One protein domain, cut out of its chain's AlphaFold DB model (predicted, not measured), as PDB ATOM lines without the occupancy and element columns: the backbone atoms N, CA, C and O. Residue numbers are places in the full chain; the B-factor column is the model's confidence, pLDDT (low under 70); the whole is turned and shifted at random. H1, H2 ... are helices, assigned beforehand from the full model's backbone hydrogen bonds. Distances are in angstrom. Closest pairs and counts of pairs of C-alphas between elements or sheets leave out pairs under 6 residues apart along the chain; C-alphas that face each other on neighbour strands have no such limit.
ATOM      1  N   ALA A   4      51.581 -42.868  -5.965       87.44
ATOM      2  CA  ALA A   4      51.069 -44.233  -5.805       87.44
ATOM      3  C   ALA A   4      50.497 -44.526  -4.404       87.44
ATOM      4  O   ALA A   4      49.537 -45.273  -4.262       87.44
ATOM      5  N   GLU A   5      51.061 -43.918  -3.360       89.94
ATOM      6  CA  GLU A   5      50.540 -44.030  -1.996       89.94
ATOM      7  C   GLU A   5      49.209 -43.278  -1.855       89.94
ATOM      8  O   GLU A   5      48.260 -43.808  -1.286       89.94
ATOM      9  N   LEU A   6      49.105 -42.070  -2.424       91.31
ATOM     10  CA  LEU A   6      47.855 -41.298  -2.427       91.31
ATOM     11  C   LEU A   6      46.744 -42.036  -3.186       91.31
ATOM     12  O   LEU A   6      45.606 -42.065  -2.728       91.31
ATOM     13  N   GLN A   7      47.085 -42.671  -4.309       89.56
ATOM     14  CA  GLN A   7      46.157 -43.488  -5.096       89.56
ATOM     15  C   GLN A   7      45.645 -44.682  -4.293       89.56
ATOM     16  O   GLN A   7      44.436 -44.843  -4.152       89.56
ATOM     17  N   ASN A   8      46.546 -45.475  -3.708       91.50
ATOM     18  CA  ASN A   8      46.160 -46.632  -2.900       91.50
ATOM     19  C   ASN A   8      45.291 -46.234  -1.701       91.50
ATOM     20  O   ASN A   8      44.319 -46.920  -1.385       91.50
ATOM     21  N   GLN A   9      45.605 -45.109  -1.053       93.31
ATOM     22  CA  GLN A   9      44.790 -44.591   0.044       93.31
ATOM     23  C   GLN A   9      43.408 -44.148  -0.419       93.31
ATOM     24  O   GLN A   9      42.424 -44.451   0.257       93.31
ATOM     25  N   LEU A  10      43.317 -43.462  -1.561       92.50
ATOM     26  CA  LEU A  10      42.033 -43.033  -2.097       92.50
ATOM     27  C   LEU A  10      41.176 -44.237  -2.490       92.50
ATOM     28  O   LEU A  10      40.028 -44.297  -2.070       92.50
ATOM     29  N   ILE A  11      41.737 -45.213  -3.209       92.06
ATOM     30  CA  ILE A  11      41.032 -46.440  -3.613       92.06
ATOM     31  C   ILE A  11      40.532 -47.196  -2.380       92.06
ATOM     32  O   ILE A  11      39.356 -47.536  -2.301       92.06
ATOM     33  N   GLY A  12      41.387 -47.399  -1.372       94.12
ATOM     34  CA  GLY A  12      40.983 -48.075  -0.138       94.12
ATOM     35  C   GLY A  12      39.874 -47.334   0.617       94.12
ATOM     36  O   GLY A  12      38.952 -47.957   1.141       94.12
ATOM     37  N   LYS A  13      39.928 -45.997   0.650       95.00
ATOM     38  CA  LYS A  13      38.888 -45.171   1.274       95.00
ATOM     39  C   LYS A  13      37.575 -45.223   0.493       95.00
ATOM     40  O   LYS A  13      36.532 -45.428   1.099       95.00
ATOM     41  N   VAL A  14      37.636 -45.090  -0.830       94.19
ATOM     42  CA  VAL A  14      36.480 -45.175  -1.732       94.19
ATOM     43  C   VAL A  14      35.817 -46.546  -1.636       94.19
ATOM     44  O   VAL A  14      34.599 -46.596  -1.510       94.19
ATOM     45  N   GLN A  15      36.590 -47.635  -1.587       95.12
ATOM     46  CA  GLN A  15      36.046 -48.980  -1.393       95.12
ATOM     47  C   GLN A  15      35.303 -49.095  -0.058       95.12
ATOM     48  O   GLN A  15      34.182 -49.584  -0.016       95.12
ATOM     49  N   LYS A  16      35.874 -48.571   1.033       96.12
ATOM     50  CA  LYS A  16      35.200 -48.573   2.339       96.12
ATOM     51  C   LYS A  16      33.898 -47.757   2.327       96.12
ATOM     52  O   LYS A  16      32.914 -48.166   2.947       96.12
ATOM     53  N   CYS A  17      33.896 -46.603   1.660       96.12
ATOM     54  CA  CYS A  17      32.693 -45.788   1.473       96.12
ATOM     55  C   CYS A  17      31.644 -46.537   0.647       96.12
ATOM     56  O   CYS A  17      30.476 -46.536   1.024       96.12
ATOM     57  N   TRP A  18      32.063 -47.221  -0.419       96.56
ATOM     58  CA  TRP A  18      31.198 -48.065  -1.238       96.56
ATOM     59  C   TRP A  18      30.567 -49.191  -0.421       96.56
ATOM     60  O   TRP A  18      29.349 -49.317  -0.429       96.56
ATOM     61  N   ASP A  19      31.361 -49.942   0.344       97.00
ATOM     62  CA  ASP A  19      30.858 -51.039   1.176       97.00
ATOM     63  C   ASP A  19      29.813 -50.519   2.178       97.00
ATOM     64  O   ASP A  19      28.689 -51.015   2.223       97.00
ATOM     65  N   THR A  20      30.137 -49.432   2.890       96.88
ATOM     66  CA  THR A  20      29.224 -48.776   3.848       96.88
ATOM     67  C   THR A  20      27.929 -48.313   3.177       96.88
ATOM     68  O   THR A  20      26.840 -48.483   3.724       96.88
ATOM     69  N   TYR A  21      28.038 -47.725   1.987       96.19
ATOM     70  CA  TYR A  21      26.891 -47.291   1.204       96.19
ATOM     71  C   TYR A  21      26.029 -48.487   0.785       96.19
ATOM     72  O   TYR A  21      24.821 -48.468   1.009       96.19
ATOM     73  N   THR A  22      26.627 -49.560   0.265       95.88
ATOM     74  CA  THR A  22      25.881 -50.761  -0.126       95.88
ATOM     75  C   THR A  22      25.199 -51.448   1.053       95.88
ATOM     76  O   THR A  22      24.050 -51.850   0.903       95.88
ATOM     77  N   ASP A  23      25.834 -51.514   2.227       96.88
ATOM     78  CA  ASP A  23      25.189 -51.996   3.455       96.88
ATOM     79  C   ASP A  23      23.958 -51.146   3.796       96.88
ATOM     80  O   ASP A  23      22.881 -51.689   4.031       96.88
ATOM     81  N   SER A  24      24.073 -49.814   3.718       95.31
ATOM     82  CA  SER A  24      22.939 -48.919   3.982       95.31
ATOM     83  C   SER A  24      21.779 -49.110   2.997       95.31
ATOM     84  O   SER A  24      20.621 -48.971   3.381       95.31
ATOM     85  N   LEU A  25      22.060 -49.488   1.742       95.88
ATOM     86  CA  LEU A  25      21.021 -49.799   0.756       95.88
ATOM     87  C   LEU A  25      20.247 -51.075   1.111       95.88
ATOM     88  O   LEU A  25      19.055 -51.159   0.822       95.88
ATOM     89  N   LEU A  26      20.892 -52.062   1.736       94.69
ATOM     90  CA  LEU A  26      20.238 -53.315   2.135       94.69
ATOM     91  C   LEU A  26      19.234 -53.121   3.278       94.69
ATOM     92  O   LEU A  26      18.339 -53.949   3.451       94.69
ATOM     93  N   GLU A  27      19.362 -52.035   4.039       95.81
ATOM     94  CA  GLU A  27      18.436 -51.670   5.115       95.81
ATOM     95  C   GLU A  27      17.191 -50.919   4.610       95.81
ATOM     96  O   GLU A  27      16.212 -50.780   5.348       95.81
ATOM     97  N   LEU A  28      17.202 -50.448   3.359       95.56
ATOM     98  CA  LEU A  28      16.101 -49.688   2.771       95.56
ATOM     99  C   LEU A  28      14.924 -50.584   2.375       95.56
ATOM    100  O   LEU A  28      15.073 -51.720   1.917       95.56
ATOM    101  N   SER A  29      13.714 -50.033   2.469       96.25
ATOM    102  CA  SER A  29      12.537 -50.685   1.902       96.25
ATOM    103  C   SER A  29      12.579 -50.696   0.362       96.25
ATOM    104  O   SER A  29      13.233 -49.852  -0.257       96.25
ATOM    105  N   PRO A  30      11.815 -51.583  -0.307       95.25
ATOM    106  CA  PRO A  30      11.761 -51.605  -1.770       95.25
ATOM    107  C   PRO A  30      11.354 -50.265  -2.402       95.25
ATOM    108  O   PRO A  30      11.854 -49.908  -3.465       95.25
ATOM    109  N   GLY A  31      10.458 -49.508  -1.758       95.75
ATOM    110  CA  GLY A  31      10.034 -48.195  -2.251       95.75
ATOM    111  C   GLY A  31      11.129 -47.132  -2.130       95.75
ATOM    112  O   GLY A  31      11.283 -46.303  -3.028       95.75
ATOM    113  N   GLU A  32      11.918 -47.182  -1.057       94.69
ATOM    114  CA  GLU A  32      13.067 -46.294  -0.866       94.69
ATOM    115  C   GLU A  32      14.183 -46.615  -1.861       94.69
ATOM    116  O   GLU A  32      14.699 -45.700  -2.494       94.69
ATOM    117  N   LEU A  33      14.475 -47.897  -2.101       94.50
ATOM    118  CA  LEU A  33      15.438 -48.322  -3.125       94.50
ATOM    119  C   LEU A  33      15.077 -47.809  -4.522       94.50
ATOM    120  O   LEU A  33      15.935 -47.288  -5.230       94.50
ATOM    121  N   ILE A  34      13.803 -47.925  -4.916       94.06
ATOM    122  CA  ILE A  34      13.323 -47.411  -6.207       94.06
ATOM    123  C   ILE A  34      13.465 -45.887  -6.268       94.06
ATOM    124  O   ILE A  34      13.885 -45.347  -7.290       94.06
ATOM    125  N   SER A  35      13.143 -45.191  -5.178       91.94
ATOM    126  CA  SER A  35      13.251 -43.729  -5.111       91.94
ATOM    127  C   SER A  35      14.706 -43.255  -5.199       91.94
ATOM    128  O   SER A  35      14.973 -42.206  -5.781       91.94
ATOM    129  N   SER A  36      15.648 -44.049  -4.689       91.88
ATOM    130  CA  SER A  36      17.087 -43.781  -4.757       91.88
ATOM    131  C   SER A  36      17.747 -44.267  -6.053       91.88
ATOM    132  O   SER A  36      18.956 -44.132  -6.189       91.88
ATOM    133  N   ALA A  37      17.012 -44.802  -7.036       92.62
ATOM    134  CA  ALA A  37      17.609 -45.428  -8.224       92.62
ATOM    135  C   ALA A  37      18.590 -44.518  -8.992       92.62
ATOM    136  O   ALA A  37      19.658 -44.974  -9.401       92.62
ATOM    137  N   ASN A  38      18.263 -43.233  -9.155       89.81
ATOM    138  CA  ASN A  38      19.154 -42.271  -9.817       89.81
ATOM    139  C   ASN A  38      20.426 -42.011  -8.999       89.81
ATOM    140  O   ASN A  38      21.515 -41.901  -9.558       89.81
ATOM    141  N   GLU A  39      20.286 -41.945  -7.677       93.94
ATOM    142  CA  GLU A  39      21.397 -41.765  -6.746       93.94
ATOM    143  C   GLU A  39      22.316 -42.995  -6.748       93.94
ATOM    144  O   GLU A  39      23.526 -42.840  -6.888       93.94
ATOM    145  N   ILE A  40      21.745 -44.202  -6.738       95.06
ATOM    146  CA  ILE A  40      22.471 -45.475  -6.861       95.06
ATOM    147  C   ILE A  40      23.227 -45.551  -8.191       95.06
ATOM    148  O   ILE A  40      24.404 -45.918  -8.220       95.06
ATOM    149  N   ALA A  41      22.580 -45.178  -9.299       93.31
ATOM    150  CA  ALA A  41      23.217 -45.161 -10.612       93.31
ATOM    151  C   ALA A  41      24.401 -44.179 -10.657       93.31
ATOM    152  O   ALA A  41      25.471 -44.519 -11.168       93.31
ATOM    153  N   ALA A  42      24.239 -42.986 -10.077       93.00
ATOM    154  CA  ALA A  42      25.316 -42.008  -9.950       93.00
ATOM    155  C   ALA A  42      26.463 -42.532  -9.073       93.00
ATOM    156  O   ALA A  42      27.626 -42.421  -9.461       93.00
ATOM    157  N   ALA A  43      26.147 -43.140  -7.925       94.44
ATOM    158  CA  ALA A  43      27.129 -43.698  -7.001       94.44
ATOM    159  C   ALA A  43      27.958 -44.806  -7.668       94.44
ATOM    160  O   ALA A  43      29.187 -44.772  -7.597       94.44
ATOM    161  N   SER A  44      27.301 -45.743  -8.365       94.12
ATOM    162  CA  SER A  44      27.972 -46.823  -9.105       94.12
ATOM    163  C   SER A  44      28.916 -46.262 -10.160       94.12
ATOM    164  O   SER A  44      30.100 -46.595 -10.169       94.12
ATOM    165  N   CYS A  45      28.425 -45.333 -10.987       92.31
ATOM    166  CA  CYS A  45      29.230 -44.718 -12.035       92.31
ATOM    167  C   CYS A  45      30.472 -44.025 -11.454       92.31
ATOM    168  O   CYS A  45      31.584 -44.222 -11.941       92.31
ATOM    169  N   CYS A  46      30.307 -43.266 -10.369       92.56
ATOM    170  CA  CYS A  46      31.409 -42.575  -9.706       92.56
ATOM    171  C   CYS A  46      32.436 -43.552  -9.116       92.56
ATOM    172  O   CYS A  46      33.637 -43.338  -9.271       92.56
ATOM    173  N   HIS A  47      31.984 -44.637  -8.484       93.88
ATOM    174  CA  HIS A  47      32.856 -45.678  -7.940       93.88
ATOM    175  C   HIS A  47      33.688 -46.365  -9.034       93.88
ATOM    176  O   HIS A  47      34.909 -46.484  -8.914       93.88
ATOM    177  N   GLU A  48      33.046 -46.769 -10.132       92.06
ATOM    178  CA  GLU A  48      33.707 -47.414 -11.271       92.06
ATOM    179  C   GLU A  48      34.729 -46.483 -11.932       92.06
ATOM    180  O   GLU A  48      35.870 -46.881 -12.180       92.06
ATOM    181  N   GLN A  49      34.355 -45.223 -12.155       90.00
ATOM    182  CA  GLN A  49      35.228 -44.238 -12.791       90.00
ATOM    183  C   GLN A  49      36.415 -43.860 -11.904       90.00
ATOM    184  O   GLN A  49      37.523 -43.703 -12.415       90.00
ATOM    185  N   LEU A  50      36.228 -43.760 -10.585       87.19
ATOM    186  CA  LEU A  50      37.332 -43.539  -9.650       87.19
ATOM    187  C   LEU A  50      38.324 -44.698  -9.672       87.19
ATOM    188  O   LEU A  50      39.523 -44.457  -9.771       87.19
ATOM    189  N   ASN A  51      37.842 -45.940  -9.648       85.00
ATOM    190  CA  ASN A  51      38.716 -47.109  -9.713       85.00
ATOM    191  C   ASN A  51      39.420 -47.240 -11.073       85.00
ATOM    192  O   ASN A  51      40.576 -47.649 -11.121       85.00
ATOM    193  N   GLY A  52      38.757 -46.866 -12.173       81.88
ATOM    194  CA  GLY A  52      39.327 -46.929 -13.523       81.88
ATOM    195  C   GLY A  52      40.258 -45.767 -13.888       81.88
ATOM    196  O   GLY A  52      41.131 -45.930 -14.738       81.88
ATOM    197  N   CYS A  53      40.087 -44.594 -13.269       78.31
ATOM    198  CA  CYS A  53      40.825 -43.373 -13.616       78.31
ATOM    199  C   CYS A  53      41.757 -42.859 -12.507       78.31
ATOM    200  O   CYS A  53      42.465 -41.878 -12.730       78.31
ATOM    201  N   ALA A  54      41.834 -43.501 -11.335       75.25
ATOM    202  CA  ALA A  54      42.732 -43.068 -10.255       75.25
ATOM    203  C   ALA A  54      44.204 -42.953 -10.703       75.25
ATOM    204  O   ALA A  54      44.940 -42.082 -10.225       75.25
ATOM    205  N   ASP A  55      44.635 -43.783 -11.659       76.31
ATOM    206  CA  ASP A  55      45.984 -43.748 -12.234       76.31
ATOM    207  C   ASP A  55      46.283 -42.456 -13.011       76.31
ATOM    208  O   ASP A  55      47.406 -41.928 -12.964       76.31
ATOM    209  N   SER A  56      45.266 -41.920 -13.689       82.62
ATOM    210  CA  SER A  56      45.349 -40.716 -14.518       82.62
ATOM    211  C   SER A  56      45.091 -39.423 -13.739       82.62
ATOM    212  O   SER A  56      45.449 -38.348 -14.222       82.62
ATOM    213  N   CYS A  57      44.573 -39.502 -12.508       85.06
ATOM    214  CA  CYS A  57      44.411 -38.347 -11.624       85.06
ATOM    215  C   CYS A  57      45.757 -37.689 -11.265       85.06
ATOM    216  O   CYS A  57      46.784 -38.358 -11.114       85.06
ATOM    217  N   SER A  58      45.756 -36.363 -11.105       88.94
ATOM    218  CA  SER A  58      46.897 -35.607 -10.577       88.94
ATOM    219  C   SER A  58      47.029 -35.781  -9.061       88.94
ATOM    220  O   SER A  58      46.053 -36.087  -8.379       88.94
ATOM    221  N   GLU A  59      48.230 -35.564  -8.517       90.81
ATOM    222  CA  GLU A  59      48.472 -35.628  -7.066       90.81
ATOM    223  C   GLU A  59      47.585 -34.637  -6.296       90.81
ATOM    224  O   GLU A  59      46.924 -35.047  -5.345       90.81
ATOM    225  N   ASP A  60      47.451 -33.396  -6.778       91.44
ATOM    226  CA  ASP A  60      46.582 -32.381  -6.166       91.44
ATOM    227  C   ASP A  60      45.113 -32.819  -6.080       91.44
ATOM    228  O   ASP A  60      44.436 -32.559  -5.083       91.44
ATOM    229  N   LEU A  61      44.606 -33.496  -7.118       90.81
ATOM    230  CA  LEU A  61      43.226 -33.979  -7.141       90.81
ATOM    231  C   LEU A  61      43.032 -35.136  -6.157       90.81
ATOM    232  O   LEU A  61      42.033 -35.172  -5.443       90.81
ATOM    233  N   LEU A  62      43.998 -36.054  -6.076       91.06
ATOM    234  CA  LEU A  62      43.971 -37.151  -5.107       91.06
ATOM    235  C   LEU A  62      43.981 -36.613  -3.669       91.06
ATOM    236  O   LEU A  62      43.176 -37.040  -2.845       91.06
ATOM    237  N   GLU A  63      44.846 -35.639  -3.374       93.38
ATOM    238  CA  GLU A  63      44.895 -34.982  -2.065       93.38
ATOM    239  C   GLU A  63      43.601 -34.228  -1.749       93.38
ATOM    240  O   GLU A  63      43.127 -34.273  -0.614       93.38
ATOM    241  N   TYR A  64      43.007 -33.557  -2.739       94.12
ATOM    242  CA  TYR A  64      41.716 -32.895  -2.584       94.12
ATOM    243  C   TYR A  64      40.610 -33.891  -2.221       94.12
ATOM    244  O   TYR A  64      39.886 -33.666  -1.251       94.12
ATOM    245  N   LEU A  65      40.517 -35.016  -2.934       93.12
ATOM    246  CA  LEU A  65      39.511 -36.046  -2.672       93.12
ATOM    247  C   LEU A  65      39.698 -36.713  -1.304       93.12
ATOM    248  O   LEU A  65      38.726 -36.954  -0.590       93.12
ATOM    249  N   LEU A  66      40.940 -36.941  -0.880       94.19
ATOM    250  CA  LEU A  66      41.236 -37.545   0.422       94.19
ATOM    251  C   LEU A  66      40.759 -36.703   1.618       94.19
ATOM    252  O   LEU A  66      40.532 -37.269   2.694       94.19
ATOM    253  N   ARG A  67      40.570 -35.386   1.439       95.38
ATOM    254  CA  ARG A  67      40.060 -34.474   2.479       95.38
ATOM    255  C   ARG A  67      38.589 -34.698   2.819       95.38
ATOM    256  O   ARG A  67      38.182 -34.337   3.919       95.38
ATOM    257  N   PHE A  68      37.801 -35.272   1.911       95.81
ATOM    258  CA  PHE A  68      36.401 -35.590   2.190       95.81
ATOM    259  C   PHE A  68      36.309 -36.791   3.118       95.81
ATOM    260  O   PHE A  68      37.065 -37.744   2.961       95.81
ATOM    261  N   ASP A  69      35.383 -36.768   4.074       94.12
ATOM    262  CA  ASP A  69      35.081 -37.947   4.895       94.12
ATOM    263  C   ASP A  69      34.577 -39.096   4.008       94.12
ATOM    264  O   ASP A  69      35.141 -40.190   4.025       94.12
ATOM    265  N   ASP A  70      33.639 -38.764   3.119       94.69
ATOM    266  CA  ASP A  70      33.092 -39.640   2.091       94.69
ATOM    267  C   ASP A  70      33.340 -39.045   0.687       94.69
ATOM    268  O   ASP A  70      32.533 -38.254   0.181       94.69
ATOM    269  N   PRO A  71      34.489 -39.361   0.056       94.19
ATOM    270  CA  PRO A  71      34.802 -38.879  -1.287       94.19
ATOM    271  C   PRO A  71      33.824 -39.401  -2.346       94.19
ATOM    272  O   PRO A  71      33.568 -38.700  -3.325       94.19
ATOM    273  N   LEU A  72      33.263 -40.599  -2.153       94.50
ATOM    274  CA  LEU A  72      32.318 -41.193  -3.094       94.50
ATOM    275  C   LEU A  72      31.016 -40.386  -3.120       94.50
ATOM    276  O   LEU A  72      30.562 -39.989  -4.193       94.50
ATOM    277  N   LYS A  73      30.467 -40.068  -1.944       94.88
ATOM    278  CA  LYS A  73      29.300 -39.192  -1.811       94.88
ATOM    279  C   LYS A  73      29.541 -37.809  -2.405       94.88
ATOM    280  O   LYS A  73      28.686 -37.310  -3.128       94.88
ATOM    281  N   ALA A  74      30.695 -37.198  -2.130       95.12
ATOM    282  CA  ALA A  74      31.004 -35.861  -2.632       95.12
ATOM    283  C   ALA A  74      30.986 -35.800  -4.169       95.12
ATOM    284  O   ALA A  74      30.397 -34.889  -4.749       95.12
ATOM    285  N   ILE A  75      31.596 -36.787  -4.831       93.25
ATOM    286  CA  ILE A  75      31.623 -36.847  -6.297       93.25
ATOM    287  C   ILE A  75      30.245 -37.201  -6.847       93.25
ATOM    288  O   ILE A  75      29.818 -36.577  -7.811       93.25
ATOM    289  N   ARG A  76      29.529 -38.146  -6.230       94.00
ATOM    290  CA  ARG A  76      28.161 -38.509  -6.619       94.00
ATOM    291  C   ARG A  76      27.222 -37.306  -6.581       94.00
ATOM    292  O   ARG A  76      26.482 -37.082  -7.533       94.00
ATOM    293  N   ASP A  77      27.242 -36.544  -5.492       93.25
ATOM    294  CA  ASP A  77      26.364 -35.384  -5.323       93.25
ATOM    295  C   ASP A  77      26.688 -34.309  -6.374       93.25
ATOM    296  O   ASP A  77      25.774 -33.747  -6.978       93.25
ATOM    297  N   GLN A  78      27.976 -34.092  -6.674       92.75
ATOM    298  CA  GLN A  78      28.380 -33.213  -7.774       92.75
ATOM    299  C   GLN A  78      27.946 -33.768  -9.139       92.75
ATOM    300  O   GLN A  78      27.416 -33.027  -9.956       92.75
ATOM    301  N   TRP A  79      28.129 -35.064  -9.390       90.38
ATOM    302  CA  TRP A  79      27.737 -35.729 -10.633       90.38
ATOM    303  C   TRP A  79      26.240 -35.585 -10.904       90.38
ATOM    304  O   TRP A  79      25.844 -35.251 -12.016       90.38
ATOM    305  N   MET A  80      25.404 -35.778  -9.882       89.44
ATOM    306  CA  MET A  80      23.963 -35.566 -10.000       89.44
ATOM    307  C   MET A  80      23.614 -34.103 -10.274       89.44
ATOM    308  O   MET A  80      22.724 -33.855 -11.075       89.44
ATOM    309  N   ALA A  81      24.316 -33.144  -9.661       88.44
ATOM    310  CA  ALA A  81      24.089 -31.723  -9.919       88.44
ATOM    311  C   ALA A  81      24.453 -31.316 -11.359       88.44
ATOM    312  O   ALA A  81      23.750 -30.511 -11.963       88.44
ATOM    313  N   GLU A  82      25.520 -31.884 -11.926       85.94
ATOM    314  CA  GLU A  82      25.918 -31.650 -13.326       85.94
ATOM    315  C   GLU A  82      24.978 -32.348 -14.326       85.94
ATOM    316  O   GLU A  82      24.789 -31.872 -15.445       85.94
ATOM    317  N   LEU A  83      24.389 -33.483 -13.932       76.19
ATOM    318  CA  LEU A  83      23.426 -34.240 -14.733       76.19
ATOM    319  C   LEU A  83      21.965 -33.861 -14.481       76.19
ATOM    320  O   LEU A  83      21.089 -34.519 -15.047       76.19
ATOM    321  N   ASP A  84      21.689 -32.839 -13.665       71.38
ATOM    322  CA  ASP A  84      20.334 -32.346 -13.417       71.38
ATOM    323  C   ASP A  84      19.783 -31.703 -14.701       71.38
ATOM    324  O   ASP A  84      19.842 -30.501 -14.951       71.38
ATOM    325  N   MET A  85      19.327 -32.573 -15.594       59.34
ATOM    326  CA  MET A  85      18.731 -32.253 -16.873       59.34
ATOM    327  C   MET A  85      17.233 -32.103 -16.628       59.34
ATOM    328  O   MET A  85      16.607 -33.017 -16.084       59.34
ATOM    329  N   ASP A  86      16.648 -30.969 -17.031       68.69
ATOM    330  CA  ASP A  86      15.213 -30.732 -16.871       68.69
ATOM    331  C   ASP A  86      14.428 -31.884 -17.522       68.69
ATOM    332  O   ASP A  86      14.357 -32.048 -18.750       68.69
ATOM    333  N   CYS A  87      13.873 -32.745 -16.668       64.44
ATOM    334  CA  CYS A  87      13.191 -33.957 -17.101       64.44
ATOM    335  C   CYS A  87      11.947 -33.614 -17.933       64.44
ATOM    336  O   CYS A  87      11.538 -34.400 -18.787       64.44
ATOM    337  N   GLY A  88      11.352 -32.435 -17.721       72.75
ATOM    338  CA  GLY A  88      10.148 -31.987 -18.411       72.75
ATOM    339  C   GLY A  88      10.389 -31.652 -19.882       72.75
ATOM    340  O   GLY A  88       9.600 -32.050 -20.746       72.75
ATOM    341  N   GLU A  89      11.470 -30.938 -20.189       72.06
ATOM    342  CA  GLU A  89      11.842 -30.606 -21.565       72.06
ATOM    343  C   GLU A  89      12.336 -31.843 -22.326       72.06
ATOM    344  O   GLU A  89      11.886 -32.106 -23.448       72.06
ATOM    345  N   THR A  90      13.148 -32.674 -21.668       81.50
ATOM    346  CA  THR A  90      13.643 -33.942 -22.226       81.50
ATOM    347  C   THR A  90      12.496 -34.900 -22.548       81.50
ATOM    348  O   THR A  90      12.451 -35.482 -23.633       81.50
ATOM    349  N   PHE A  91      11.498 -35.014 -21.666       84.12
ATOM    350  CA  PHE A  91      10.346 -35.887 -21.892       84.12
ATOM    351  C   PHE A  91       9.539 -35.490 -23.137       84.12
ATOM    352  O   PHE A  91       9.147 -36.353 -23.925       84.12
ATOM    353  N   LYS A  92       9.339 -34.188 -23.380       86.88
ATOM    354  CA  LYS A  92       8.651 -33.708 -24.594       86.88
ATOM    355  C   LYS A  92       9.419 -34.074 -25.866       86.88
ATOM    356  O   LYS A  92       8.799 -34.488 -26.847       86.88
ATOM    357  N   GLN A  93      10.748 -33.959 -25.847       86.31
ATOM    358  CA  GLN A  93      11.602 -34.360 -26.972       86.31
ATOM    359  C   GLN A  93      11.554 -35.872 -27.219       86.31
ATOM    360  O   GLN A  93      11.487 -36.309 -28.371       86.31
ATOM    361  N   VAL A  94      11.519 -36.676 -26.152       90.56
ATOM    362  CA  VAL A  94      11.364 -38.136 -26.246       90.56
ATOM    363  C   VAL A  94      10.012 -38.503 -26.856       90.56
ATOM    364  O   VAL A  94       9.974 -39.317 -27.775       90.56
ATOM    365  N   LEU A  95       8.910 -37.871 -26.429       91.50
ATOM    366  CA  LEU A  95       7.584 -38.103 -27.021       91.50
ATOM    367  C   LEU A  95       7.552 -37.765 -28.514       91.50
ATOM    368  O   LEU A  95       6.986 -38.514 -29.314       91.50
ATOM    369  N   TRP A  96       8.167 -36.647 -28.902       90.19
ATOM    370  CA  TRP A  96       8.269 -36.279 -30.309       90.19
ATOM    371  C   TRP A  96       9.099 -37.302 -31.094       90.19
ATOM    372  O   TRP A  96       8.658 -37.763 -32.145       90.19
ATOM    373  N   SER A  97      10.247 -37.720 -30.558       91.81
ATOM    374  CA  SER A  97      11.124 -38.712 -31.193       91.81
ATOM    375  C   SER A  97      10.447 -40.076 -31.334       91.81
ATOM    376  O   SER A  97      10.535 -40.690 -32.393       91.81
ATOM    377  N   LEU A  98       9.700 -40.519 -30.317       92.12
ATOM    378  CA  LEU A  98       8.906 -41.747 -30.364       92.12
ATOM    379  C   LEU A  98       7.838 -41.679 -31.460       92.12
ATOM    380  O   LEU A  98       7.631 -42.650 -32.175       92.12
ATOM    381  N   ARG A  99       7.182 -40.528 -31.647       89.88
ATOM    382  CA  ARG A  99       6.201 -40.361 -32.728       89.88
ATOM    383  C   ARG A  99       6.834 -40.426 -34.121       89.88
ATOM    384  O   ARG A  99       6.184 -40.894 -35.048       89.88
ATOM    385  N   GLN A 100       8.041 -39.890 -34.290       91.44
ATOM    386  CA  GLN A 100       8.690 -39.769 -35.603       91.44
ATOM    387  C   GLN A 100       9.468 -41.023 -36.008       91.44
ATOM    388  O   GLN A 100       9.529 -41.352 -37.189       91.44
ATOM    389  N   TYR A 101      10.082 -41.693 -35.033       92.31
ATOM    390  CA  TYR A 101      11.043 -42.774 -35.261       92.31
ATOM    391  C   TYR A 101      10.721 -44.047 -34.473       92.31
ATOM    392  O   TYR A 101      11.441 -45.036 -34.593       92.31
ATOM    393  N   GLY A 102       9.687 -44.023 -33.630       86.62
ATOM    394  CA  GLY A 102       9.286 -45.164 -32.820       86.62
ATOM    395  C   GLY A 102       8.513 -46.223 -33.607       86.62
ATOM    396  O   GLY A 102       8.085 -45.985 -34.738       86.62
TER     397      GLY A 102
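What this domain is: This is residues 4 to 102 of the 117 residues of an uncharacterized protein of Oscillibacter sp. 1-3 (UniProt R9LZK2). The long helix H1 and the helix H3 fold back on each other like a narrow V, with the short H2 at the turn across its open end, while H4 packs beside the first part of H1 and H5 crosses H3, its first residues reaching H1. Residues 84 to 93 and 95 to 101, nearly the whole of H6 and the stretch before it, stick out from this body as a free arm. The printed part has 99 residues with six named helices, H1 to H6 in order along the chain, and no named strand; the class is all helix. The whole is loose, with a radius of gyration of the C-alphas of 17.1 A, and elongated, spanning 54 by 34 by 19 A.

How they stand to each other: Begin at H1, residues 4 to 26, the hub, which touches three helices. Its residues 11 to 18 alone touch H3, residues 37 to 53, at a shallow tilt of 20 degrees, opposite ways; look at the closest C-alphas, those of Ile 11 and Asn 51, 6.6 A apart. H4, residues 59 to 66, touches H1 at a shallow tilt of 29 degrees, the same way, with the C-alphas of Leu 10 and Leu 66 closest at 6.1 A. H5, residues 71 to 82, touches H1 about perpendicular, at 75 degrees; the closest C-alphas are those of Val 14 and Leu 72, 5.9 A apart. H5 also touches H3 at a steep tilt of 63 degrees, opposite ways, where the C-alphas of Ala 43 and Arg 76 come to 5.3 A. H2, residues 30 to 35, is close to H1 but not clearly touching, with the C-alphas of Leu 25 and Leu 33 closest at 7.0 A; H2 and H3 meet only through their link. H6, residues 87 to 101, touches no helix and is apart from H5. In H1, H2, H3, H4, H5 and H6 every O i to N i+4 pair is within hydrogen-bond range.

Where its parts are: Find C-alpha 4 at (51.069, -44.233, -5.805); from there H1 runs 33.1 A to C-alpha 26 at (20.238, -53.315, 2.135). H2 covers 8.7 A, and H3 then runs 23.9 A from Ala 37 to Cys 53. H4 measures 10.6 A and H5 16.6 A. H6 runs 20.3 A from Cys 87 to C-alpha 101 at (11.043, -42.774, -35.261).

The domain as a whole: The two C-alphas farthest apart are those of Glu 5 and Arg 99, at 54.1 A. The printed part has no cut, and the five links between the helices are tight. Look at the B-factor column: the mean pLDDT of the printed part is 90.1, and residues 85 to 87 are under 70.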